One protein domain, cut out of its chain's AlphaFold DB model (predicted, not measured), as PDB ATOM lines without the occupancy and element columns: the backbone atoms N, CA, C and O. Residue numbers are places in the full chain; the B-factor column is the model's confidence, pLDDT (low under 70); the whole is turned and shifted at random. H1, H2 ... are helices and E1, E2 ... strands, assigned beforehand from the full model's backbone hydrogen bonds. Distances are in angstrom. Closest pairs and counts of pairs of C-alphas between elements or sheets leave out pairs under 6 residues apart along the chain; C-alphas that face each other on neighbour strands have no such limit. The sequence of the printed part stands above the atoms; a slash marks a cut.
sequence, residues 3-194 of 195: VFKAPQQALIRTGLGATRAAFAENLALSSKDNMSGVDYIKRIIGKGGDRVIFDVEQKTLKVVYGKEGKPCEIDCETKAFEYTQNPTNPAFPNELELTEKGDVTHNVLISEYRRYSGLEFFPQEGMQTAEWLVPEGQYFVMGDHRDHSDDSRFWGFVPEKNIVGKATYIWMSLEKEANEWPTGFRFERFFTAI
ATOM      1  N   VAL A   3     255.401   3.971 -54.884       77.88
ATOM      2  CA  VAL A   3     254.153   3.909 -55.644       77.88
ATOM      3  C   VAL A   3     253.571   5.315 -55.717       77.88
ATOM      4  O   VAL A   3     253.439   5.983 -54.688       77.88
ATOM      5  N   PHE A   4     253.235   5.777 -56.915       76.69
ATOM      6  CA  PHE A   4     252.676   7.109 -57.120       76.69
ATOM      7  C   PHE A   4     251.667   7.120 -58.264       76.69
ATOM      8  O   PHE A   4     251.734   6.301 -59.183       76.69
ATOM      9  N   LYS A   5     250.746   8.080 -58.225       79.25
ATOM     10  CA  LYS A   5     249.799   8.320 -59.316       79.25
ATOM     11  C   LYS A   5     250.502   9.002 -60.481       79.25
ATOM     12  O   LYS A   5     251.117  10.063 -60.307       79.25
ATOM     13  N   ALA A   6     250.406   8.403 -61.665       72.62
ATOM     14  CA  ALA A   6     251.098   8.898 -62.847       72.62
ATOM     15  C   ALA A   6     250.646  10.332 -63.182       72.62
ATOM     16  O   ALA A   6     249.431  10.580 -63.282       72.62
ATOM     17  N   PRO A   7     251.587  11.281 -63.353       74.00
ATOM     18  CA  PRO A   7     251.231  12.622 -63.779       74.00
ATOM     19  C   PRO A   7     250.831  12.618 -65.250       74.00
ATOM     20  O   PRO A   7     251.181  11.720 -66.019       74.00
ATOM     21  N   GLN A   8     250.086  13.643 -65.650       69.75
ATOM     22  CA  GLN A   8     249.480  13.710 -66.973       69.75
ATOM     23  C   GLN A   8     250.500  13.579 -68.115       69.75
ATOM     24  O   GLN A   8     250.225  12.895 -69.100       69.75
ATOM     25  N   GLN A   9     251.694  14.161 -67.963       71.00
ATOM     26  CA  GLN A   9     252.773  14.069 -68.953       71.00
ATOM     27  C   GLN A   9     253.188  12.613 -69.224       71.00
ATOM     28  O   GLN A   9     253.444  12.250 -70.372       71.00
ATOM     29  N   ALA A  10     253.188  11.759 -68.192       64.81
ATOM     30  CA  ALA A  10     253.514  10.340 -68.326       64.81
ATOM     31  C   ALA A  10     252.468   9.589 -69.165       64.81
ATOM     32  O   ALA A  10     252.816   8.714 -69.954       64.81
ATOM     33  N   LEU A  11     251.191   9.951 -69.020       62.41
ATOM     34  CA  LEU A  11     250.065   9.311 -69.711       62.41
ATOM     35  C   LEU A  11     249.960   9.723 -71.172       62.41
ATOM     36  O   LEU A  11     249.609   8.918 -72.028       62.41
ATOM     37  N   ILE A  12     250.244  10.995 -71.456       57.31
ATOM     38  CA  ILE A  12     250.259  11.511 -72.824       57.31
ATOM     39  C   ILE A  12     251.314  10.752 -73.629       57.31
ATOM     40  O   ILE A  12     251.043  10.357 -74.756       57.31
ATOM     41  N   ARG A  13     252.482  10.468 -73.039       59.69
ATOM     42  CA  ARG A  13     253.538   9.698 -73.705       59.69
ATOM     43  C   ARG A  13     253.169   8.228 -73.903       59.69
ATOM     44  O   ARG A  13     253.360   7.718 -75.003       59.69
ATOM     45  N   THR A  14     252.598   7.567 -72.894       53.88
ATOM     46  CA  THR A  14     252.157   6.168 -73.040       53.88
ATOM     47  C   THR A  14     250.980   6.028 -74.010       53.88
ATOM     48  O   THR A  14     250.909   5.044 -74.740       53.88
ATOM     49  N   GLY A  15     250.094   7.029 -74.090       43.47
ATOM     50  CA  GLY A  15     249.000   7.099 -75.065       43.47
ATOM     51  C   GLY A  15     249.440   7.473 -76.490       43.47
ATOM     52  O   GLY A  15     248.861   6.980 -77.454       43.47
ATOM     53  N   LEU A  16     250.493   8.286 -76.644       43.41
ATOM     54  CA  LEU A  16     251.087   8.686 -77.933       43.41
ATOM     55  C   LEU A  16     252.107   7.679 -78.489       43.41
ATOM     56  O   LEU A  16     252.780   7.964 -79.483       43.41
ATOM     57  N   GLY A  17     252.140   6.455 -77.949       38.34
ATOM     58  CA  GLY A  17     252.723   5.284 -78.616       38.34
ATOM     59  C   GLY A  17     252.126   4.988 -80.007       38.34
ATOM     60  O   GLY A  17     252.630   4.124 -80.718       38.34
ATOM     61  N   ALA A  18     251.107   5.739 -80.441       36.94
ATOM     62  CA  ALA A  18     250.678   5.854 -81.828       36.94
ATOM     63  C   ALA A  18     250.630   7.336 -82.270       36.94
ATOM     64  O   ALA A  18     249.659   8.049 -82.043       36.94
ATOM     65  N   THR A  19     251.666   7.769 -82.990       32.84
ATOM     66  CA  THR A  19     251.727   8.948 -83.883       32.84
ATOM     67  C   THR A  19     251.770  10.380 -83.298       32.84
ATOM     68  O   THR A  19     250.793  10.916 -82.794       32.84
ATOM     69  N   ARG A  20     252.890  11.054 -83.636       35.72
ATOM     70  CA  ARG A  20     253.077  12.493 -83.949       35.72
ATOM     71  C   ARG A  20     253.272  13.490 -82.788       35.72
ATOM     72  O   ARG A  20     252.342  13.996 -82.175       35.72
ATOM     73  N   ALA A  21     254.536  13.895 -82.650       33.34
ATOM     74  CA  ALA A  21     255.127  14.877 -81.736       33.34
ATOM     75  C   ALA A  21     254.672  16.355 -81.888       33.34
ATOM     76  O   ALA A  21     255.400  17.251 -81.483       33.34
ATOM     77  N   ALA A  22     253.492  16.647 -82.445       30.50
ATOM     78  CA  ALA A  22     253.051  18.030 -82.705       30.50
ATOM     79  C   ALA A  22     251.993  18.566 -81.716       30.50
ATOM     80  O   ALA A  22     251.597  19.722 -81.809       30.50
ATOM     81  N   PHE A  23     251.517  17.750 -80.768       31.98
ATOM     82  CA  PHE A  23     250.446  18.139 -79.834       31.98
ATOM     83  C   PHE A  23     250.944  18.555 -78.436       31.98
ATOM     84  O   PHE A  23     250.176  19.107 -77.648       31.98
ATOM     85  N   ALA A  24     252.222  18.308 -78.122       35.09
ATOM     86  CA  ALA A  24     252.785  18.529 -76.788       35.09
ATOM     87  C   ALA A  24     252.951  20.019 -76.424       35.09
ATOM     88  O   ALA A  24     252.819  20.363 -75.252       35.09
ATOM     89  N   GLU A  25     253.149  20.911 -77.403       34.38
ATOM     90  CA  GLU A  25     253.294  22.357 -77.148       34.38
ATOM     91  C   GLU A  25     252.000  23.020 -76.646       34.38
ATOM     92  O   GLU A  25     252.061  23.960 -75.861       34.38
ATOM     93  N   ASN A  26     250.820  22.502 -77.011       32.56
ATOM     94  CA  ASN A  26     249.538  23.114 -76.629       32.56
ATOM     95  C   ASN A  26     248.906  22.535 -75.348       32.56
ATOM     96  O   ASN A  26     247.956  23.118 -74.828       32.56
ATOM     97  N   LEU A  27     249.418  21.426 -74.797       36.62
ATOM     98  CA  LEU A  27     248.897  20.837 -73.548       36.62
ATOM     99  C   LEU A  27     249.577  21.358 -72.275       36.62
ATOM    100  O   LEU A  27     249.033  21.183 -71.188       36.62
ATOM    101  N   ALA A  28     250.713  22.049 -72.397       37.59
ATOM    102  CA  ALA A  28     251.409  22.656 -71.262       37.59
ATOM    103  C   ALA A  28     250.647  23.841 -70.629       37.59
ATOM    104  O   ALA A  28     250.988  24.279 -69.531       37.59
ATOM    105  N   LEU A  29     249.601  24.353 -71.291       35.00
ATOM    106  CA  LEU A  29     248.897  25.575 -70.890       35.00
ATOM    107  C   LEU A  29     247.593  25.361 -70.107       35.00
ATOM    108  O   LEU A  29     246.961  26.345 -69.729       35.00
ATOM    109  N   SER A  30     247.173  24.127 -69.807       35.94
ATOM    110  CA  SER A  30     245.906  23.917 -69.093       35.94
ATOM    111  C   SER A  30     245.954  22.805 -68.043       35.94
ATOM    112  O   SER A  30     245.928  21.618 -68.354       35.94
ATOM    113  N   SER A  31     245.857  23.248 -66.787       36.47
ATOM    114  CA  SER A  31     245.579  22.512 -65.544       36.47
ATOM    115  C   SER A  31     246.800  22.041 -64.738       36.47
ATOM    116  O   SER A  31     247.558  21.159 -65.124       36.47
ATOM    117  N   LYS A  32     246.963  22.654 -63.559       42.47
ATOM    118  CA  LYS A  32     248.049  22.426 -62.593       42.47
ATOM    119  C   LYS A  32     247.884  21.164 -61.724       42.47
ATOM    120  O   LYS A  32     248.750  20.911 -60.892       42.47
ATOM    121  N   ASP A  33     246.825  20.365 -61.897       46.88
ATOM    122  CA  ASP A  33     246.441  19.361 -60.884       46.88
ATOM    123  C   ASP A  33     245.819  18.048 -61.402       46.88
ATOM    124  O   ASP A  33     245.209  17.318 -60.624       46.88
ATOM    125  N   ASN A  34     245.963  17.679 -62.679       44.66
ATOM    126  CA  ASN A  34     245.268  16.491 -63.190       44.66
ATOM    127  C   ASN A  34     246.116  15.201 -63.084       44.66
ATOM    128  O   ASN A  34     246.959  14.908 -63.931       44.66
ATOM    129  N   MET A  35     245.904  14.428 -62.014       52.62
ATOM    130  CA  MET A  35     246.532  13.121 -61.764       52.62
ATOM    131  C   MET A  35     245.651  11.985 -62.304       52.62
ATOM    132  O   MET A  35     244.437  12.013 -62.119       52.62
ATOM    133  N   SER A  36     246.230  10.944 -62.916       57.09
ATOM    134  CA  SER A  36     245.438   9.743 -63.248       57.09
ATOM    135  C   SER A  36     245.243   8.809 -62.068       57.09
ATOM    136  O   SER A  36     246.040   8.795 -61.137       57.09
ATOM    137  N   GLY A  37     244.224   7.950 -62.153       59.88
ATOM    138  CA  GLY A  37     244.024   6.837 -61.223       59.88
ATOM    139  C   GLY A  37     245.041   5.693 -61.353       59.88
ATOM    140  O   GLY A  37     244.975   4.767 -60.546       59.88
ATOM    141  N   VAL A  38     245.968   5.738 -62.319       69.00
ATOM    142  CA  VAL A  38     246.936   4.662 -62.588       69.00
ATOM    143  C   VAL A  38     248.143   4.777 -61.653       69.00
ATOM    144  O   VAL A  38     248.773   5.832 -61.567       69.00
ATOM    145  N   ASP A  39     248.470   3.678 -60.971       73.56
ATOM    146  CA  ASP A  39     249.612   3.582 -60.057       73.56
ATOM    147  C   ASP A  39     250.876   3.113 -60.780       73.56
ATOM    148  O   ASP A  39     250.875   2.100 -61.478       73.56
ATOM    149  N   TYR A  40     251.969   3.851 -60.603       82.06
ATOM    150  CA  TYR A  40     253.293   3.525 -61.131       82.06
ATOM    151  C   TYR A  40     254.225   3.150 -59.986       82.06
ATOM    152  O   TYR A  40     254.166   3.745 -58.912       82.06
ATOM    153  N   ILE A  41     255.130   2.203 -60.240       85.38
ATOM    154  CA  ILE A  41     256.204   1.833 -59.313       85.38
ATOM    155  C   ILE A  41     257.539   2.174 -59.959       85.38
ATOM    156  O   ILE A  41     257.878   1.622 -61.005       85.38
ATOM    157  N   LYS A  42     258.287   3.093 -59.347       90.31
ATOM    158  CA  LYS A  42     259.618   3.523 -59.810       90.31
ATOM    159  C   LYS A  42     260.540   3.776 -58.616       90.31
ATOM    160  O   LYS A  42     260.096   3.848 -57.466       90.31
ATOM    161  N   ARG A  43     261.840   3.896 -58.857       92.31
ATOM    162  CA  ARG A  43     262.840   4.256 -57.848       92.31
ATOM    163  C   ARG A  43     263.088   5.757 -57.871       92.31
ATOM    164  O   ARG A  43     263.205   6.331 -58.942       92.31
ATOM    165  N   ILE A  44     263.174   6.377 -56.695       93.94
ATOM    166  CA  ILE A  44     263.634   7.763 -56.572       93.94
ATOM    167  C   ILE A  44     265.141   7.780 -56.817       93.94
ATOM    168  O   ILE A  44     265.862   7.014 -56.183       93.94
ATOM    169  N   ILE A  45     265.577   8.652 -57.720       96.56
ATOM    170  CA  ILE A  45     266.990   8.924 -58.002       96.56
ATOM    171  C   ILE A  45     267.403  10.283 -57.432       96.56
ATOM    172  O   ILE A  45     268.520  10.418 -56.955       96.56
ATOM    173  N   GLY A  46     266.501  11.269 -57.446       95.81
ATOM    174  CA  GLY A  46     266.740  12.590 -56.861       95.81
ATOM    175  C   GLY A  46     265.469  13.195 -56.274       95.81
ATOM    176  O   GLY A  46     264.354  12.865 -56.696       95.81
ATOM    177  N   LYS A  47     265.638  14.080 -55.297       95.75
ATOM    178  CA  LYS A  47     264.587  14.886 -54.658       95.75
ATOM    179  C   LYS A  47     264.858  16.373 -54.888       95.75
ATOM    180  O   LYS A  47     265.922  16.737 -55.376       95.75
ATOM    181  N   GLY A  48     263.902  17.226 -54.525       96.25
ATOM    182  CA  GLY A  48     264.019  18.677 -54.681       96.25
ATOM    183  C   GLY A  48     265.381  19.245 -54.264       96.25
ATOM    184  O   GLY A  48     265.873  18.963 -53.170       96.25
ATOM    185  N   GLY A  49     265.979  20.025 -55.163       96.62
ATOM    186  CA  GLY A  49     267.316  20.600 -55.037       96.62
ATOM    187  C   GLY A  49     268.435  19.757 -55.652       96.62
ATOM    188  O   GLY A  49     269.484  20.311 -55.975       96.62
ATOM    189  N   ASP A  50     268.236  18.455 -55.860       98.31
ATOM    190  CA  ASP A  50     269.254  17.599 -56.465       98.31
ATOM    191  C   ASP A  50     269.397  17.882 -57.964       98.31
ATOM    192  O   ASP A  50     268.419  18.128 -58.674       98.31
ATOM    193  N   ARG A  51     270.626  17.781 -58.471       98.31
ATOM    194  CA  ARG A  51     270.923  17.792 -59.905       98.31
ATOM    195  C   ARG A  51     271.279  16.379 -60.353       98.31
ATOM    196  O   ARG A  51     272.315  15.845 -59.961       98.31
ATOM    197  N   VAL A  52     270.423  15.788 -61.177       98.38
ATOM    198  CA  VAL A  52     270.591  14.450 -61.753       98.38
ATOM    199  C   VAL A  52     271.197  14.585 -63.144       98.38
ATOM    200  O   VAL A  52     270.672  15.305 -63.990       98.38
ATOM    201  N   ILE A  53     272.299  13.886 -63.380       98.19
ATOM    202  CA  ILE A  53     273.045  13.883 -64.638       98.19
ATOM    203  C   ILE A  53     273.083  12.443 -65.142       98.19
ATOM    204  O   ILE A  53     273.542  11.549 -64.426       98.19
ATOM    205  N   PHE A  54     272.601  12.215 -66.361       97.50
ATOM    206  CA  PHE A  54     272.644  10.913 -67.017       97.50
ATOM    207  C   PHE A  54     273.648  10.942 -68.168       97.50
ATOM    208  O   PHE A  54     273.477  11.679 -69.139       97.50
ATOM    209  N   ASP A  55     274.698  10.132 -68.063       95.44
ATOM    210  CA  ASP A  55     275.640   9.927 -69.157       95.44
ATOM    211  C   ASP A  55     274.973   9.053 -70.217       95.44
ATOM    212  O   ASP A  55     274.679   7.880 -69.990       95.44
ATOM    213  N   VAL A  56     274.694   9.634 -71.378       93.06
ATOM    214  CA  VAL A  56     273.941   8.968 -72.444       93.06
ATOM    215  C   VAL A  56     274.751   7.858 -73.117       93.06
ATOM    216  O   VAL A  56     274.175   6.869 -73.577       93.06
ATOM    217  N   GLU A  57     276.074   8.009 -73.178       90.62
ATOM    218  CA  GLU A  57     276.962   7.056 -73.840       90.62
ATOM    219  C   GLU A  57     277.242   5.858 -72.939       90.62
ATOM    220  O   GLU A  57     277.129   4.714 -73.382       90.62
ATOM    221  N   GLN A  58     277.559   6.127 -71.671       92.62
ATOM    222  CA  GLN A  58     277.880   5.107 -70.672       92.62
ATOM    223  C   GLN A  58     276.637   4.558 -69.964       92.62
ATOM    224  O   GLN A  58     276.711   3.527 -69.297       92.62
ATOM    225  N   LYS A  59     275.485   5.226 -70.102       94.12
ATOM    226  CA  LYS A  59     274.223   4.922 -69.407       94.12
ATOM    227  C   LYS A  59     274.348   4.925 -67.883       94.12
ATOM    228  O   LYS A  59     273.668   4.156 -67.199       94.12
ATOM    229  N   THR A  60     275.192   5.802 -67.351       96.00
ATOM    230  CA  THR A  60     275.472   5.916 -65.916       96.00
ATOM    231  C   THR A  60     274.852   7.171 -65.313       96.00
ATOM    232  O   THR A  60     274.571   8.150 -66.005       96.00
ATOM    233  N   LEU A  61     274.606   7.136 -64.003       97.81
ATOM    234  CA  LEU A  61     274.042   8.256 -63.255       97.81
ATOM    235  C   LEU A  61     275.094   8.950 -62.394       97.81
ATOM    236  O   LEU A  61     275.962   8.322 -61.782       97.81
ATOM    237  N   LYS A  62     274.950  10.265 -62.282       98.25
ATOM    238  CA  LYS A  62     275.619  11.084 -61.278       98.25
ATOM    239  C   LYS A  62     274.609  12.042 -60.665       98.25
ATOM    240  O   LYS A  62     273.835  12.664 -61.385       98.25
ATOM    241  N   VAL A  63     274.640  12.182 -59.348       98.25
ATOM    242  CA  VAL A  63     273.786  13.115 -58.611       98.25
ATOM    243  C   VAL A  63     274.665  14.100 -57.859       98.25
ATOM    244  O   VAL A  63     275.618  13.698 -57.196       98.25
ATOM    245  N   VAL A  64     274.361  15.390 -57.984       98.00
ATOM    246  CA  VAL A  64     274.881  16.443 -57.104       98.00
ATOM    247  C   VAL A  64     273.755  16.802 -56.144       98.00
ATOM    248  O   VAL A  64     272.692  17.233 -56.595       98.00
ATOM    249  N   TYR A  65     273.958  16.594 -54.848       97.06
ATOM    250  CA  TYR A  65     272.876  16.729 -53.875       97.06
ATOM    251  C   TYR A  65     272.594  18.189 -53.538       97.06
ATOM    252  O   TYR A  65     273.507  18.985 -53.294       97.06
ATOM    253  N   GLY A  66     271.307  18.523 -53.501       95.19
ATOM    254  CA  GLY A  66     270.821  19.805 -53.024       95.19
ATOM    255  C   GLY A  66     270.943  19.945 -51.508       95.19
ATOM    256  O   GLY A  66     271.100  18.971 -50.768       95.19
ATOM    257  N   LYS A  67     270.825  21.181 -51.024       92.62
ATOM    258  CA  LYS A  67     270.777  21.507 -49.591       92.62
ATOM    259  C   LYS A  67     269.431  22.170 -49.304       92.62
ATOM    260  O   LYS A  67     269.059  23.121 -49.980       92.62
ATOM    261  N   GLU A  68     268.684  21.637 -48.336       88.62
ATOM    262  CA  GLU A  68     267.381  22.184 -47.905       88.62
ATOM    263  C   GLU A  68     266.360  22.378 -49.046       88.62
ATOM    264  O   GLU A  68     265.683  23.398 -49.129       88.62
ATOM    265  N   GLY A  69     266.264  21.409 -49.964       84.31
ATOM    266  CA  GLY A  69     265.316  21.479 -51.085       84.31
ATOM    267  C   GLY A  69     265.760  22.383 -52.240       84.31
ATOM    268  O   GLY A  69     265.037  22.509 -53.228       84.31
ATOM    269  N   LYS A  70     266.943  23.000 -52.133       92.94
ATOM    270  CA  LYS A  70     267.495  23.952 -53.102       92.94
ATOM    271  C   LYS A  70     268.769  23.420 -53.764       92.94
ATOM    272  O   LYS A  70     269.445  22.566 -53.180       92.94
ATOM    273  N   PRO A  71     269.120  23.928 -54.961       94.69
ATOM    274  CA  PRO A  71     270.369  23.579 -55.626       94.69
ATOM    275  C   PRO A  71     271.563  23.886 -54.730       94.69
ATOM    276  O   PRO A  71     271.610  24.932 -54.082       94.69
ATOM    277  N   CYS A  72     272.539  22.984 -54.696       94.25
ATOM    278  CA  CYS A  72     273.796  23.268 -54.027       94.25
ATOM    279  C   CYS A  72     274.724  24.084 -54.943       94.25
ATOM    280  O   CYS A  72     274.956  23.704 -56.090       94.25
ATOM    281  N   GLU A  73     275.276  25.181 -54.418       90.69
ATOM    282  CA  GLU A  73     276.201  26.060 -55.152       90.69
ATOM    283  C   GLU A  73     277.667  25.900 -54.719       90.69
ATOM    284  O   GLU A  73     278.576  26.035 -55.535       90.69
ATOM    285  N   ILE A  74     277.913  25.612 -53.435       89.25
ATOM    286  CA  ILE A  74     279.255  25.561 -52.840       89.25
ATOM    287  C   ILE A  74     279.412  24.268 -52.038       89.25
ATOM    288  O   ILE A  74     278.534  23.914 -51.241       89.25
ATOM    289  N   ASP A  75     280.562  23.610 -52.229       91.44
ATOM    290  CA  ASP A  75     280.979  22.394 -51.517       91.44
ATOM    291  C   ASP A  75     279.874  21.327 -51.514       91.44
ATOM    292  O   ASP A  75     279.248  21.008 -50.496       91.44
ATOM    293  N   CYS A  76     279.531  20.894 -52.726       94.00
ATOM    294  CA  CYS A  76     278.398  20.020 -52.981       94.00
ATOM    295  C   CYS A  76     278.817  18.563 -52.954       94.00
ATOM    296  O   CYS A  76     279.707  18.140 -53.696       94.00
ATOM    297  N   GLU A  77     278.110  17.780 -52.145       95.69
ATOM    298  CA  GLU A  77     278.242  16.336 -52.186       95.69
ATOM    299  C   GLU A  77     277.796  15.830 -53.560       95.69
ATOM    300  O   GLU A  77     276.754  16.225 -54.090       95.69
ATOM    301  N   THR A  78     278.615  14.970 -54.155       96.62
ATOM    302  CA  THR A  78     278.348  14.380 -55.463       96.62
ATOM    303  C   THR A  78     278.534  12.876 -55.380       96.62
ATOM    304  O   THR A  78     279.555  12.397 -54.887       96.62
ATOM    305  N   LYS A  79     277.579  12.127 -55.929       97.06
ATOM    306  CA  LYS A  79     277.642  10.674 -56.056       97.06
ATOM    307  C   LYS A  79     277.602  10.283 -57.524       97.06
ATOM    308  O   LYS A  79     276.577  10.423 -58.185       97.06
ATOM    309  N   ALA A  80     278.718   9.766 -58.029       97.81
ATOM    310  CA  ALA A  80     278.717   8.973 -59.253       97.81
ATOM    311  C   ALA A  80     278.299   7.542 -58.900       97.81
ATOM    312  O   ALA A  80     278.797   6.972 -57.926       97.81
ATOM    313  N   PHE A  81     277.350   6.993 -59.650       97.44
ATOM    314  CA  PHE A  81     276.839   5.654 -59.407       97.44
ATOM    315  C   PHE A  81     277.822   4.643 -59.993       97.44
ATOM    316  O   PHE A  81     278.361   4.839 -61.083       97.44
ATOM    317  N   GLU A  82     278.062   3.560 -59.262       97.69
ATOM    318  CA  GLU A  82     278.940   2.483 -59.715       97.69
ATOM    319  C   GLU A  82     278.118   1.332 -60.283       97.69
ATOM    320  O   GLU A  82     277.041   1.015 -59.775       97.69
ATOM    321  N   TYR A  83     278.655   0.672 -61.306       97.38
ATOM    322  CA  TYR A  83     277.984  -0.415 -62.006       97.38
ATOM    323  C   TYR A  83     278.889  -1.638 -62.056       97.38
ATOM    324  O   TYR A  83     280.072  -1.544 -62.376       97.38
ATOM    325  N   THR A  84     278.338  -2.802 -61.735       97.19
ATOM    326  CA  THR A  84     279.030  -4.088 -61.871       97.19
ATOM    327  C   THR A  84     278.152  -5.036 -62.663       97.19
ATOM    328  O   THR A  84     277.012  -5.277 -62.276       97.19
ATOM    329  N   GLN A  85     278.664  -5.573 -63.768       96.44
ATOM    330  CA  GLN A  85     277.908  -6.511 -64.588       96.44
ATOM    331  C   GLN A  85     277.716  -7.846 -63.866       96.44
ATOM    332  O   GLN A  85     278.675  -8.446 -63.380       96.44
ATOM    333  N   ASN A  86     276.464  -8.293 -63.799       95.31
ATOM    334  CA  ASN A  86     276.099  -9.604 -63.283       95.31
ATOM    335  C   ASN A  86     276.184 -10.657 -64.407       95.31
ATOM    336  O   ASN A  86     276.217 -10.305 -65.591       95.31
ATOM    337  N   PRO A  87     276.211 -11.957 -64.065       95.12
ATOM    338  CA  PRO A  87     276.038 -13.017 -65.054       95.12
ATOM    339  C   PRO A  87     274.751 -12.824 -65.864       95.12
ATOM    340  O   PRO A  87     273.773 -12.275 -65.358       95.12
ATOM    341  N   THR A  88     274.746 -13.303 -67.110       92.12
ATOM    342  CA  THR A  88     273.585 -13.197 -68.002       92.12
ATOM    343  C   THR A  88     272.326 -13.740 -67.336       92.12
ATOM    344  O   THR A  88     272.305 -14.875 -66.856       92.12
ATOM    345  N   ASN A  89     271.266 -12.936 -67.353       88.25
ATOM    346  CA  ASN A  89     269.966 -13.329 -66.842       88.25
ATOM    347  C   ASN A  89     269.221 -14.158 -67.902       88.25
ATOM    348  O   ASN A  89     268.910 -13.620 -68.966       88.25
ATOM    349  N   PRO A  90     268.877 -15.433 -67.641       88.88
ATOM    350  CA  PRO A  90     268.174 -16.260 -68.622       88.88
ATOM    351  C   PRO A  90     266.800 -15.711 -69.033       88.88
ATOM    352  O   PRO A  90     266.357 -15.984 -70.142       88.88
ATOM    353  N   ALA A  91     266.144 -14.922 -68.172       86.81
ATOM    354  CA  ALA A  91     264.867 -14.279 -68.490       86.81
ATOM    355  C   ALA A  91     265.026 -13.063 -69.423       86.81
ATOM    356  O   ALA A  91     264.064 -12.647 -70.064       86.81
ATOM    357  N   PHE A  92     266.234 -12.496 -69.508       89.00
ATOM    358  CA  PHE A  92     266.558 -11.335 -70.339       89.00
ATOM    359  C   PHE A  92     267.883 -11.563 -71.084       89.00
ATOM    360  O   PHE A  92     268.856 -10.847 -70.859       89.00
ATOM    361  N   PRO A  93     267.954 -12.556 -71.990       88.38
ATOM    362  CA  PRO A  93     269.219 -12.998 -72.584       88.38
ATOM    363  C   PRO A  93     269.877 -11.955 -73.501       88.38
ATOM    364  O   PRO A  93     271.064 -12.063 -73.794       88.38
ATOM    365  N   ASN A  94     269.115 -10.955 -73.952       90.06
ATOM    366  CA  ASN A  94     269.575  -9.890 -74.847       90.06
ATOM    367  C   ASN A  94     269.835  -8.563 -74.112       90.06
ATOM    368  O   ASN A  94     269.979  -7.520 -74.751       90.06
ATOM    369  N   GLU A  95     269.836  -8.581 -72.780       93.12
ATOM    370  CA  GLU A  95     270.056  -7.406 -71.945       93.12
ATOM    371  C   GLU A  95     271.132  -7.682 -70.896       93.12
ATOM    372  O   GLU A  95     271.335  -8.812 -70.448       93.12
ATOM    373  N   LEU A  96     271.824  -6.624 -70.488       94.50
ATOM    374  CA  LEU A  96     272.766  -6.670 -69.385       94.50
ATOM    375  C   LEU A  96     272.026  -6.409 -68.082       94.50
ATOM    376  O   LEU A  96     271.398  -5.362 -67.905       94.50
ATOM    377  N   GLU A  97     272.172  -7.332 -67.140       96.50
ATOM    378  CA  GLU A  97     271.833  -7.082 -65.748       96.50
ATOM    379  C   GLU A  97     273.064  -6.518 -65.032       96.50
ATOM    380  O   GLU A  97     274.120  -7.150 -64.988       96.50
ATOM    381  N   LEU A  98     272.941  -5.318 -64.469       96.75
ATOM    382  CA  LEU A  98     274.008  -4.649 -63.728       96.75
ATOM    383  C   LEU A  98     273.578  -4.434 -62.279       96.75
ATOM    384  O   LEU A  98     272.452  -4.023 -62.015       96.75
ATOM    385  N   THR A  99     274.493  -4.641 -61.339       97.44
ATOM    386  CA  THR A  99     274.361  -4.142 -59.971       97.44
ATOM    387  C   THR A  99     274.735  -2.662 -59.961       97.44
ATOM    388  O   THR A  99     275.905  -2.326 -60.145       97.44
ATOM    389  N   GLU A 100     273.757  -1.788 -59.739       97.19
ATOM    390  CA  GLU A 100     273.935  -0.344 -59.584       97.19
ATOM    391  C   GLU A 100     274.078   0.015 -58.098       97.19
ATOM    392  O   GLU A 100     273.259  -0.390 -57.267       97.19
ATOM    393  N   LYS A 101     275.106   0.801 -57.758       97.31
ATOM    394  CA  LYS A 101     275.383   1.292 -56.401       97.31
ATOM    395  C   LYS A 101     275.355   2.823 -56.364       97.31
ATOM    396  O   LYS A 101     276.341   3.483 -56.692       97.31
ATOM    397  N   GLY A 102     274.222   3.371 -55.932       92.69
ATOM    398  CA  GLY A 102     274.061   4.783 -55.564       92.69
ATOM    399  C   GLY A 102     273.900   4.928 -54.051       92.69
ATOM    400  O   GLY A 102     274.711   4.403 -53.289       92.69
ATOM    401  N   ASP A 103     272.811   5.571 -53.625       89.00
ATOM    402  CA  ASP A 103     272.358   5.580 -52.220       89.00
ATOM    403  C   ASP A 103     271.837   4.210 -51.768       89.00
ATOM    404  O   ASP A 103     271.865   3.852 -50.591       89.00
ATOM    405  N   VAL A 104     271.339   3.433 -52.729       88.25
ATOM    406  CA  VAL A 104     270.833   2.077 -52.540       88.25
ATOM    407  C   VAL A 104     271.360   1.182 -53.648       88.25
ATOM    408  O   VAL A 104     271.350   1.552 -54.824       88.25
ATOM    409  N   THR A 105     271.769  -0.023 -53.264       92.88
ATOM    410  CA  THR A 105     272.237  -1.045 -54.201       92.88
ATOM    411  C   THR A 105     271.069  -1.872 -54.721       92.88
ATOM    412  O   THR A 105     270.312  -2.435 -53.926       92.88
ATOM    413  N   HIS A 106     270.939  -1.973 -56.040       92.44
ATOM    414  CA  HIS A 106     269.900  -2.764 -56.702       92.44
ATOM    415  C   HIS A 106     270.345  -3.206 -58.101       92.44
ATOM    416  O   HIS A 106     271.350  -2.721 -58.617       92.44
ATOM    417  N   ASN A 107     269.594  -4.122 -58.709       95.19
ATOM    418  CA  ASN A 107     269.856  -4.558 -60.075       95.19
ATOM    419  C   ASN A 107     269.068  -3.713 -61.069       95.19
ATOM    420  O   ASN A 107     267.907  -3.381 -60.829       95.19
ATOM    421  N   VAL A 108     269.694  -3.421 -62.202       96.38
ATOM    422  CA  VAL A 108     269.086  -2.732 -63.335       96.38
ATOM    423  C   VAL A 108     269.293  -3.547 -64.601       96.38
ATOM    424  O   VAL A 108     270.307  -4.224 -64.750       96.38
ATOM    425  N   LEU A 109     268.332  -3.466 -65.514       95.56
ATOM    426  CA  LEU A 109     268.419  -4.059 -66.843       95.56
ATOM    427  C   LEU A 109     268.652  -2.958 -67.872       95.56
ATOM    428  O   LEU A 109     267.884  -1.987 -67.934       95.56
ATOM    429  N   ILE A 110     269.701  -3.115 -68.673       94.62
ATOM    430  CA  ILE A 110     270.043  -2.219 -69.778       94.62
ATOM    431  C   ILE A 110     270.228  -3.024 -71.068       94.62
ATOM    432  O   ILE A 110     270.741  -4.136 -71.062       94.62
ATOM    433  N   SER A 111     269.850  -2.455 -72.202       92.12
ATOM    434  CA  SER A 111     270.134  -2.975 -73.536       92.12
ATOM    435  C   SER A 111     271.390  -2.303 -74.081       92.12
ATOM    436  O   SER A 111     271.472  -1.079 -74.150       92.12
ATOM    437  N   GLU A 112     272.374  -3.074 -74.534       88.00
ATOM    438  CA  GLU A 112     273.584  -2.501 -75.151       88.00
ATOM    439  C   GLU A 112     273.276  -1.755 -76.456       88.00
ATOM    440  O   GLU A 112     273.982  -0.826 -76.849       88.00
ATOM    441  N   TYR A 113     272.186  -2.138 -77.122       86.88
ATOM    442  CA  TYR A 113     271.838  -1.656 -78.454       86.88
ATOM    443  C   TYR A 113     270.957  -0.405 -78.437       86.88
ATOM    444  O   TYR A 113     270.913   0.322 -79.432       86.88
ATOM    445  N   ARG A 114     270.255  -0.119 -77.331       88.12
ATOM    446  CA  ARG A 114     269.416   1.083 -77.230       88.12
ATOM    447  C   ARG A 114     270.303   2.328 -77.246       88.12
ATOM    448  O   ARG A 114     271.020   2.591 -76.283       88.12
ATOM    449  N   ARG A 115     270.214   3.114 -78.317       88.38
ATOM    450  CA  ARG A 115     270.793   4.459 -78.406       88.38
ATOM    451  C   ARG A 115     269.711   5.478 -78.074       88.38
ATOM    452  O   ARG A 115     268.617   5.389 -78.623       88.38
ATOM    453  N   TYR A 116     270.017   6.409 -77.178       87.56
ATOM    454  CA  TYR A 116     269.136   7.534 -76.895       87.56
ATOM    455  C   TYR A 116     269.478   8.698 -77.814       87.56
ATOM    456  O   TYR A 116     270.643   9.067 -77.959       87.56
ATOM    457  N   SER A 117     268.454   9.301 -78.400       85.94
ATOM    458  CA  SER A 117     268.541  10.639 -78.963       85.94
ATOM    459  C   SER A 117     268.298  11.667 -77.864       85.94
ATOM    460  O   SER A 117     267.374  11.525 -77.064       85.94
ATOM    461  N   GLY A 118     269.074  12.751 -77.858       79.62
ATOM    462  CA  GLY A 118     268.875  13.860 -76.923       79.62
ATOM    463  C   GLY A 118     267.466  14.467 -76.969       79.62
ATOM    464  O   GLY A 118     266.990  14.982 -75.967       79.62
ATOM    465  N   LEU A 119     266.778  14.342 -78.111       83.88
ATOM    466  CA  LEU A 119     265.405  14.818 -78.316       83.88
ATOM    467  C   LEU A 119     264.345  13.969 -77.594       83.88
ATOM    468  O   LEU A 119     263.198  14.393 -77.492       83.88
ATOM    469  N   GLU A 120     264.691  12.760 -77.140       87.19
ATOM    470  CA  GLU A 120     263.764  11.906 -76.384       87.19
ATOM    471  C   GLU A 120     263.597  12.375 -74.939       87.19
ATOM    472  O   GLU A 120     262.576  12.068 -74.318       87.19
ATOM    473  N   PHE A 121     264.610  13.058 -74.405       92.19
ATOM    474  CA  PHE A 121     264.676  13.451 -73.009       92.19
ATOM    475  C   PHE A 121     263.773  14.642 -72.707       92.19
ATOM    476  O   PHE A 121     263.593  15.531 -73.535       92.19
ATOM    477  N   PHE A 122     263.229  14.667 -71.490       91.94
ATOM    478  CA  PHE A 122     262.468  15.798 -70.984       91.94
ATOM    479  C   PHE A 122     263.362  17.050 -70.997       91.94
ATOM    480  O   PHE A 122     264.377  17.057 -70.295       91.94
ATOM    481  N   PRO A 123     263.031  18.092 -71.776       92.19
ATOM    482  CA  PRO A 123     263.828  19.305 -71.797       92.19
ATOM    483  C   PRO A 123     263.550  20.127 -70.538       92.19
ATOM    484  O   PRO A 123     262.399  20.313 -70.144       92.19
ATOM    485  N   GLN A 124     264.604  20.664 -69.927       91.62
ATOM    486  CA  GLN A 124     264.489  21.636 -68.846       91.62
ATOM    487  C   GLN A 124     265.261  22.897 -69.225       91.62
ATOM    488  O   GLN A 124     266.441  22.843 -69.562       91.62
ATOM    489  N   GLU A 125     264.579  24.041 -69.183       90.75
ATOM    490  CA  GLU A 125     265.191  25.333 -69.482       90.75
ATOM    491  C   GLU A 125     266.381  25.602 -68.548       90.75
ATOM    492  O   GLU A 125     266.308  25.362 -67.342       90.75
ATOM    493  N   GLY A 126     267.492  26.074 -69.119       91.56
ATOM    494  CA  GLY A 126     268.729  26.346 -68.379       91.56
ATOM    495  C   GLY A 126     269.583  25.114 -68.056       91.56
ATOM    496  O   GLY A 126     270.660  25.278 -67.488       91.56
ATOM    497  N   MET A 127     269.151  23.909 -68.440       94.44
ATOM    498  CA  MET A 127     269.889  22.663 -68.218       94.44
ATOM    499  C   MET A 127     270.384  22.061 -69.531       94.44
ATOM    500  O   MET A 127     269.808  22.272 -70.600       94.44
ATOM    501  N   GLN A 128     271.475  21.301 -69.453       95.06
ATOM    502  CA  GLN A 128     271.955  20.528 -70.595       95.06
ATOM    503  C   GLN A 128     271.034  19.333 -70.865       95.06
ATOM    504  O   GLN A 128     270.307  18.861 -69.991       95.06
ATOM    505  N   THR A 129     271.076  18.817 -72.091       94.00
ATOM    506  CA  THR A 129     270.399  17.563 -72.434       94.00
ATOM    507  C   THR A 129     270.853  16.440 -71.499       94.00
ATOM    508  O   THR A 129     272.046  16.307 -71.238       94.00
ATOM    509  N   ALA A 130     269.903  15.612 -71.052       96.00
ATOM    510  CA  ALA A 130     270.127  14.531 -70.087       96.00
ATOM    511  C   ALA A 130     270.585  15.005 -68.692       96.00
ATOM    512  O   ALA A 130     271.212  14.259 -67.933       96.00
ATOM    513  N   GLU A 131     270.241  16.242 -68.345       97.81
ATOM    514  CA  GLU A 131     270.521  16.836 -67.052       97.81
ATOM    515  C   GLU A 131     269.281  17.528 -66.493       97.81
ATOM    516  O   GLU A 131     268.595  18.263 -67.203       97.81
ATOM    517  N   TRP A 132     269.002  17.309 -65.209       98.12
ATOM    518  CA  TRP A 132     267.799  17.830 -64.574       98.12
ATOM    519  C   TRP A 132     268.069  18.333 -63.168       98.12
ATOM    520  O   TRP A 132     268.675  17.639 -62.356       98.12
ATOM    521  N   LEU A 133     267.564  19.523 -62.868       98.06
ATOM    522  CA  LEU A 133     267.506  20.066 -61.522       98.06
ATOM    523  C   LEU A 133     266.108  19.798 -60.981       98.06
ATOM    524  O   LEU A 133     265.125  20.336 -61.499       98.06
ATOM    525  N   VAL A 134     266.019  18.958 -59.956       97.88
ATOM    526  CA  VAL A 134     264.738  18.541 -59.391       97.88
ATOM    527  C   VAL A 134     264.111  19.718 -58.635       97.88
ATOM    528  O   VAL A 134     264.732  20.236 -57.704       97.88
ATOM    529  N   PRO A 135     262.890  20.160 -58.991       96.12
ATOM    530  CA  PRO A 135     262.225  21.243 -58.277       96.12
ATOM    531  C   PRO A 135     261.885  20.864 -56.832       96.12
ATOM    532  O   PRO A 135     261.633  19.697 -56.524       96.12
ATOM    533  N   GLU A 136     261.820  21.861 -55.953       94.25
ATOM    534  CA  GLU A 136     261.385  21.677 -54.566       94.25
ATOM    535  C   GLU A 136     260.003  20.994 -54.494       94.25
ATOM    536  O   GLU A 136     259.108  21.273 -55.297       94.25
ATOM    537  N   GLY A 137     259.840  20.057 -53.553       90.38
ATOM    538  CA  GLY A 137     258.609  19.267 -53.404       90.38
ATOM    539  C   GLY A 137     258.342  18.274 -54.544       90.38
ATOM    540  O   GLY A 137     257.220  17.776 -54.675       90.38
ATOM    541  N   GLN A 138     259.337  17.994 -55.393       94.00
ATOM    542  CA  GLN A 138     259.239  17.015 -56.474       94.00
ATOM    543  C   GLN A 138     260.367  15.982 -56.425       94.00
ATOM    544  O   GLN A 138     261.367  16.131 -55.721       94.00
ATOM    545  N   TYR A 139     260.181  14.912 -57.193       94.81
ATOM    546  CA  TYR A 139     261.082  13.773 -57.277       94.81
ATOM    547  C   TYR A 139     261.403  13.440 -58.732       94.81
ATOM    548  O   TYR A 139     260.536  13.488 -59.607       94.81
ATOM    549  N   PHE A 140     262.647  13.040 -58.977       96.81
ATOM    550  CA  PHE A 140     263.072  12.414 -60.221       96.81
ATOM    551  C   PHE A 140     263.120  10.904 -60.014       96.81
ATOM    552  O   PHE A 140     263.813  10.412 -59.117       96.81
ATOM    553  N   VAL A 141     262.368  10.162 -60.826       95.81
ATOM    554  CA  VAL A 141     262.219   8.715 -60.681       95.81
ATOM    555  C   VAL A 141     262.658   7.968 -61.930       95.81
ATOM    556  O   VAL A 141     262.462   8.437 -63.048       95.81
ATOM    557  N   MET A 142     263.213   6.771 -61.751       95.75
ATOM    558  CA  MET A 142     263.601   5.872 -62.837       95.75
ATOM    559  C   MET A 142     263.125   4.446 -62.575       95.75
ATOM    560  O   MET A 142     262.958   4.030 -61.427       95.75
ATOM    561  N   GLY A 143     262.859   3.698 -63.643       93.19
ATOM    562  CA  GLY A 143     262.608   2.261 -63.547       93.19
ATOM    563  C   GLY A 143     263.907   1.461 -63.554       93.19
ATOM    564  O   GLY A 143     264.881   1.852 -64.195       93.19
ATOM    565  N   ASP A 144     263.904   0.313 -62.879       93.31
ATOM    566  CA  ASP A 144     265.065  -0.585 -62.839       93.31
ATOM    567  C   ASP A 144     265.283  -1.269 -64.213       93.31
ATOM    568  O   ASP A 144     266.415  -1.557 -64.590       93.31
ATOM    569  N   HIS A 145     264.230  -1.435 -65.031       93.88
ATOM    570  CA  HIS A 145     264.345  -1.819 -66.447       93.88
ATOM    571  C   HIS A 145     264.533  -0.580 -67.325       93.88
ATOM    572  O   HIS A 145     263.578  -0.034 -67.879       93.88
ATOM    573  N   ARG A 146     265.769  -0.082 -67.386       93.94
ATOM    574  CA  ARG A 146     266.090   1.277 -67.840       93.94
ATOM    575  C   ARG A 146     265.615   1.548 -69.257       93.94
ATOM    576  O   ARG A 146     264.923   2.533 -69.486       93.94
ATOM    577  N   ASP A 147     265.938   0.686 -70.208       90.44
ATOM    578  CA  ASP A 147     265.639   0.962 -71.619       90.44
ATOM    579  C   ASP A 147     264.166   0.714 -72.002       90.44
ATOM    580  O   ASP A 147     263.735   1.148 -73.072       90.44
ATOM    581  N   HIS A 148     263.385   0.099 -71.106       87.75
ATOM    582  CA  HIS A 148     261.959  -0.211 -71.278       87.75
ATOM    583  C   HIS A 148     261.049   0.511 -70.271       87.75
ATOM    584  O   HIS A 148     259.874   0.174 -70.119       87.75
ATOM    585  N   SER A 149     261.571   1.518 -69.573       87.94
ATOM    586  CA  SER A 149     260.821   2.281 -68.581       87.94
ATOM    587  C   SER A 149     260.541   3.695 -69.072       87.94
ATOM    588  O   SER A 149     261.456   4.506 -69.165       87.94
ATOM    589  N   ASP A 150     259.266   4.033 -69.274       88.56
ATOM    590  CA  ASP A 150     258.832   5.429 -69.323       88.56
ATOM    591  C   ASP A 150     258.900   6.038 -67.912       88.56
ATOM    592  O   ASP A 150     258.084   5.738 -67.033       88.56
ATOM    593  N   ASP A 151     259.892   6.889 -67.671       93.81
ATOM    594  CA  ASP A 151     260.176   7.520 -66.376       93.81
ATOM    595  C   ASP A 151     260.654   8.979 -66.523       93.81
ATOM    596  O   ASP A 151     260.530   9.572 -67.600       93.81
ATOM    597  N   SER A 152     261.146   9.588 -65.438       95.88
ATOM    598  CA  SER A 152     261.404  11.031 -65.377       95.88
ATOM    599  C   SER A 152     262.399  11.542 -66.409       95.88
ATOM    600  O   SER A 152     262.332  12.717 -66.764       95.88
ATOM    601  N   ARG A 153     263.242  10.664 -66.970       95.62
ATOM    602  CA  ARG A 153     264.102  11.005 -68.114       95.62
ATOM    603  C   ARG A 153     263.308  11.567 -69.286       95.62
ATOM    604  O   ARG A 153     263.864  12.311 -70.082       95.62
ATOM    605  N   PHE A 154     262.032  11.215 -69.408       91.88
ATOM    606  CA  PHE A 154     261.227  11.518 -70.582       91.88
ATOM    607  C   PHE A 154     259.987  12.363 -70.308       91.88
ATOM    608  O   PHE A 154     259.602  13.160 -71.157       91.88
ATOM    609  N   TRP A 155     259.340  12.188 -69.154       89.19
ATOM    610  CA  TRP A 155     258.129  12.943 -68.801       89.19
ATOM    611  C   TRP A 155     258.318  13.915 -67.634       89.19
ATOM    612  O   TRP A 155     257.364  14.590 -67.250       89.19
ATOM    613  N   GLY A 156     259.537  14.024 -67.102       93.00
ATOM    614  CA  GLY A 156     259.873  14.976 -66.052       93.00
ATOM    615  C   GLY A 156     259.492  14.493 -64.654       93.00
ATOM    616  O   GLY A 156     259.537  13.307 -64.334       93.00
ATOM    617  N   PHE A 157     259.187  15.433 -63.773       94.38
ATOM    618  CA  PHE A 157     259.206  15.206 -62.330       94.38
ATOM    619  C   PHE A 157     257.867  14.718 -61.758       94.38
ATOM    620  O   PHE A 157     256.796  14.905 -62.339       94.38
ATOM    621  N   VAL A 158     257.935  14.097 -60.581       89.69
ATOM    622  CA  VAL A 158     256.776  13.637 -59.807       89.69
ATOM    623  C   VAL A 158     256.578  14.551 -58.600       89.69
ATOM    624  O   VAL A 158     257.435  14.558 -57.717       89.69
ATOM    625  N   PRO A 159     255.458  15.284 -58.503       91.12
ATOM    626  CA  PRO A 159     255.119  16.028 -57.295       91.12
ATOM    627  C   PRO A 159     254.956  15.105 -56.085       91.12
ATOM    628  O   PRO A 159     254.368  14.031 -56.199       91.12
ATOM    629  N   GLU A 160     255.398  15.542 -54.908       86.88
ATOM    630  CA  GLU A 160     255.296  14.760 -53.668       86.88
ATOM    631  C   GLU A 160     253.865  14.312 -53.353       86.88
ATOM    632  O   GLU A 160     253.640  13.165 -52.973       86.88
ATOM    633  N   LYS A 161     252.875  15.176 -53.613       84.00
ATOM    634  CA  LYS A 161     251.443  14.871 -53.443       84.00
ATOM    635  C   LYS A 161     250.959  13.666 -54.263       84.00
ATOM    636  O   LYS A 161     249.898  13.124 -53.971       84.00
ATOM    637  N   ASN A 162     251.705  13.260 -55.296       82.94
ATOM    638  CA  ASN A 162     251.369  12.098 -56.110       82.94
ATOM    639  C   ASN A 162     251.823  10.781 -55.475       82.94
ATOM    640  O   ASN A 162     251.379   9.720 -55.920       82.94
ATOM    641  N   ILE A 163     252.710  10.827 -54.480       79.69
ATOM    642  CA  ILE A 163     253.245   9.639 -53.822       79.69
ATOM    643  C   ILE A 163     252.173   9.056 -52.905       79.69
ATOM    644  O   ILE A 163     251.725   9.686 -51.953       79.69
ATOM    645  N   VAL A 164     251.781   7.817 -53.194       75.12
ATOM    646  CA  VAL A 164     250.791   7.065 -52.413       75.12
ATOM    647  C   VAL A 164     251.475   6.320 -51.266       75.12
ATOM    648  O   VAL A 164     250.910   6.174 -50.186       75.12
ATOM    649  N   GLY A 165     252.713   5.861 -51.477       67.38
ATOM    650  CA  GLY A 165     253.498   5.210 -50.435       67.38
ATOM    651  C   GLY A 165     254.810   4.608 -50.930       67.38
ATOM    652  O   GLY A 165     255.111   4.574 -52.126       67.38
ATOM    653  N   LYS A 166     255.612   4.098 -49.994       63.22
ATOM    654  CA  LYS A 166     256.820   3.325 -50.303       63.22
ATOM    655  C   LYS A 166     256.421   1.881 -50.612       63.22
ATOM    656  O   LYS A 166     255.756   1.246 -49.799       63.22
ATOM    657  N   ALA A 167     256.854   1.345 -51.752       60.12
ATOM    658  CA  ALA A 167     256.704  -0.082 -52.028       60.12
ATOM    659  C   ALA A 167     257.708  -0.837 -51.144       60.12
ATOM    660  O   ALA A 167     258.905  -0.829 -51.428       60.12
ATOM    661  N   THR A 168     257.245  -1.400 -50.028       49.34
ATOM    662  CA  THR A 168     258.103  -2.067 -49.034       49.34
ATOM    663  C   THR A 168     258.178  -3.579 -49.227       49.34
ATOM    664  O   THR A 168     259.214  -4.165 -48.922       49.34
ATOM    665  N   TYR A 169     257.141  -4.202 -49.793       44.97
ATOM    666  CA  TYR A 169     257.055  -5.654 -49.960       44.97
ATOM    667  C   TYR A 169     256.459  -6.033 -51.314       44.97
ATOM    668  O   TYR A 169     255.526  -5.392 -51.803       44.97
ATOM    669  N   ILE A 170     256.973  -7.112 -51.901       50.75
ATOM    670  CA  ILE A 170     256.328  -7.785 -53.029       50.75
ATOM    671  C   ILE A 170     255.237  -8.689 -52.445       50.75
ATOM    672  O   ILE A 170     255.532  -9.696 -51.806       50.75
ATOM    673  N   TRP A 171     253.970  -8.318 -52.627       35.03
ATOM    674  CA  TRP A 171     252.836  -9.112 -52.137       35.03
ATOM    675  C   TRP A 171     252.439 -10.239 -53.105       35.03
ATOM    676  O   TRP A 171     251.856 -11.231 -52.680       35.03
ATOM    677  N   MET A 172     252.773 -10.105 -54.396       42.19
ATOM    678  CA  MET A 172     252.503 -11.101 -55.434       42.19
ATOM    679  C   MET A 172     253.544 -11.004 -56.556       42.19
ATOM    680  O   MET A 172     253.916  -9.917 -56.993       42.19
ATOM    681  N   SER A 173     254.014 -12.157 -57.027       52.38
ATOM    682  CA  SER A 173     254.962 -12.305 -58.133       52.38
ATOM    683  C   SER A 173     254.575 -13.534 -58.949       52.38
ATOM    684  O   SER A 173     254.298 -14.589 -58.381       52.38
ATOM    685  N   LEU A 174     254.520 -13.389 -60.270       71.00
ATOM    686  CA  LEU A 174     254.047 -14.419 -61.192       71.00
ATOM    687  C   LEU A 174     255.201 -14.940 -62.051       71.00
ATOM    688  O   LEU A 174     256.074 -14.174 -62.464       71.00
ATOM    689  N   GLU A 175     255.194 -16.241 -62.317       64.31
ATOM    690  CA  GLU A 175     256.011 -16.864 -63.353       64.31
ATOM    691  C   GLU A 175     255.333 -16.610 -64.688       64.31
ATOM    692  O   GLU A 175     254.202 -17.036 -64.916       64.31
ATOM    693  N   LYS A 176     255.994 -15.827 -65.537       59.38
ATOM    694  CA  LYS A 176     255.475 -15.457 -66.843       59.38
ATOM    695  C   LYS A 176     256.630 -15.332 -67.822       59.38
ATOM    696  O   LYS A 176     257.536 -14.533 -67.589       59.38
ATOM    697  N   GLU A 177     256.520 -16.063 -68.919       67.56
ATOM    698  CA  GLU A 177     257.349 -15.892 -70.104       67.56
ATOM    699  C   GLU A 177     256.708 -14.889 -71.075       67.56
ATOM    700  O   GLU A 177     255.513 -14.566 -71.002       67.56
ATOM    701  N   ALA A 178     257.519 -14.333 -71.974       48.72
ATOM    702  CA  ALA A 178     257.041 -13.368 -72.957       48.72
ATOM    703  C   ALA A 178     255.932 -13.990 -73.832       48.72
ATOM    704  O   ALA A 178     256.120 -15.044 -74.427       48.72
ATOM    705  N   ASN A 179     254.785 -13.306 -73.933       59.06
ATOM    706  CA  ASN A 179     253.564 -13.720 -74.652       59.06
ATOM    707  C   ASN A 179     252.763 -14.897 -74.064       59.06
ATOM    708  O   ASN A 179     251.790 -15.320 -74.688       59.06
ATOM    709  N   GLU A 180     253.077 -15.364 -72.855       69.31
ATOM    710  CA  GLU A 180     252.307 -16.423 -72.192       69.31
ATOM    711  C   GLU A 180     251.431 -15.892 -71.046       69.31
ATOM    712  O   GLU A 180     251.704 -14.851 -70.434       69.31
ATOM    713  N   TRP A 181     250.340 -16.607 -70.757       64.38
ATOM    714  CA  TRP A 181     249.604 -16.410 -69.508       64.38
ATOM    715  C   TRP A 181     250.441 -16.953 -68.341       64.38
ATOM    716  O   TRP A 181     251.144 -17.942 -68.526       64.38
ATOM    717  N   PRO A 182     250.385 -16.327 -67.151       70.00
ATOM    718  CA  PRO A 182     251.169 -16.758 -66.001       70.00
ATOM    719  C   PRO A 182     250.993 -18.248 -65.705       70.00
ATOM    720  O   PRO A 182     249.866 -18.717 -65.544       70.00
ATOM    721  N   THR A 183     252.100 -18.975 -65.619       77.06
ATOM    722  CA  THR A 183     252.119 -20.430 -65.408       77.06
ATOM    723  C   THR A 183     252.169 -20.805 -63.930       77.06
ATOM    724  O   THR A 183     251.829 -21.930 -63.566       77.06
ATOM    725  N   GLY A 184     252.533 -19.859 -63.062       74.94
ATOM    726  CA  GLY A 184     252.653 -20.093 -61.629       74.94
ATOM    727  C   GLY A 184     252.926 -18.829 -60.821       74.94
ATOM    728  O   GLY A 184     252.992 -17.715 -61.347       74.94
ATOM    729  N   PHE A 185     253.086 -19.007 -59.512       70.88
ATOM    730  CA  PHE A 185     253.485 -17.953 -58.583       70.88
ATOM    731  C   PHE A 185     254.950 -18.144 -58.176       70.88
ATOM    732  O   PHE A 185     255.345 -19.235 -57.775       70.88
ATOM    733  N   ARG A 186     255.740 -17.063 -58.192       67.00
ATOM    734  CA  ARG A 186     257.112 -17.049 -57.654       67.00
ATOM    735  C   ARG A 186     257.068 -16.822 -56.146       67.00
ATOM    736  O   ARG A 186     257.328 -15.713 -55.675       67.00
ATOM    737  N   PHE A 187     256.717 -17.866 -55.396       60.97
ATOM    738  CA  PHE A 187     256.559 -17.805 -53.936       60.97
ATOM    739  C   PHE A 187     257.827 -17.333 -53.206       60.97
ATOM    740  O   PHE A 187     257.725 -16.633 -52.205       60.97
ATOM    741  N   GLU A 188     259.009 -17.609 -53.764       63.66
ATOM    742  CA  GLU A 188     260.328 -17.149 -53.289       63.66
ATOM    743  C   GLU A 188     260.411 -15.621 -53.098       63.66
ATOM    744  O   GLU A 188     261.203 -15.118 -52.304       63.66
ATOM    745  N   ARG A 189     259.616 -14.864 -53.868       60.25
ATOM    746  CA  ARG A 189     259.621 -13.394 -53.865       60.25
ATOM    747  C   ARG A 189     258.518 -12.799 -52.998       60.25
ATOM    748  O   ARG A 189     258.427 -11.577 -52.906       60.25
ATOM    749  N   PHE A 190     257.656 -13.618 -52.400       58.34
ATOM    750  CA  PHE A 190     256.572 -13.123 -51.557       58.34
ATOM    751  C   PHE A 190     257.150 -12.588 -50.247       58.34
ATOM    752  O   PHE A 190     257.999 -13.218 -49.623       58.34
ATOM    753  N   PHE A 191     256.694 -11.407 -49.833       49.50
ATOM    754  CA  PHE A 191     257.125 -10.728 -48.603       49.50
ATOM    755  C   PHE A 191     258.629 -10.437 -48.512       49.50
ATOM    756  O   PHE A 191     259.119 -10.029 -47.458       49.50
ATOM    757  N   THR A 192     259.373 -10.563 -49.612       51.44
ATOM    758  CA  THR A 192     260.751 -10.082 -49.662       51.44
ATOM    759  C   THR A 192     260.742  -8.555 -49.649       51.44
ATOM    760  O   THR A 192     259.998  -7.915 -50.401       51.44
ATOM    761  N   ALA A 193     261.565  -7.966 -48.781       49.50
ATOM    762  CA  ALA A 193     261.713  -6.521 -48.702       49.50
ATOM    763  C   ALA A 193     262.305  -5.972 -50.008       49.50
ATOM    764  O   ALA A 193     263.331  -6.458 -50.490       49.50
ATOM    765  N   ILE A 194     261.675  -4.937 -50.561       56.06
ATOM    766  CA  ILE A 194     262.211  -4.216 -51.718       56.06
ATOM    767  C   ILE A 194     263.308  -3.274 -51.206       56.06
ATOM    768  O   ILE A 194     263.010  -2.317 -50.487       56.06
TER     769      ILE A 194
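What this domain is: This is residues 3 to 194 of the 195 residues of a protein of Haemophilus influenzae (UniProt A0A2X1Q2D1). With little regular structure, three small antiparallel sheets make the body, E10 E2 E1 E11, E5 E4 E3 E9 and E6 E7 E8; residues 167 to 194 form a looping tail. Of 192 printed residues, 75 are in named elements, along the chain E1 H1 H2 E2 to E10 H3 E11. It is mixed in class and compact, radius of gyration of the C-alphas 17.7 A, spanning 48 by 40 by 33 A.

How they stand to each other: Begin at E1, residues 3 to 7: N 4 is 3.0 A from O 40 of E2, residues 35 to 47. H1, residues 8 to 15, with every O i to N i+4 pair within hydrogen-bond range, only grazes their sheet. E3, residues 51 to 55, and E4, residues 60 to 64, form a hairpin, N 53 2.8 A from O 62.

Where its parts are: Find C-alpha 3 at (254.153, 3.909, -55.644); E2 runs 19.5 A to C-alpha 47 at (264.587, 14.886, -54.658).

The domain as a whole: The printed part has no cut; links 65 to 77 and 111 to 130 are long; pLDDT is under 70 at residues 10 to 38.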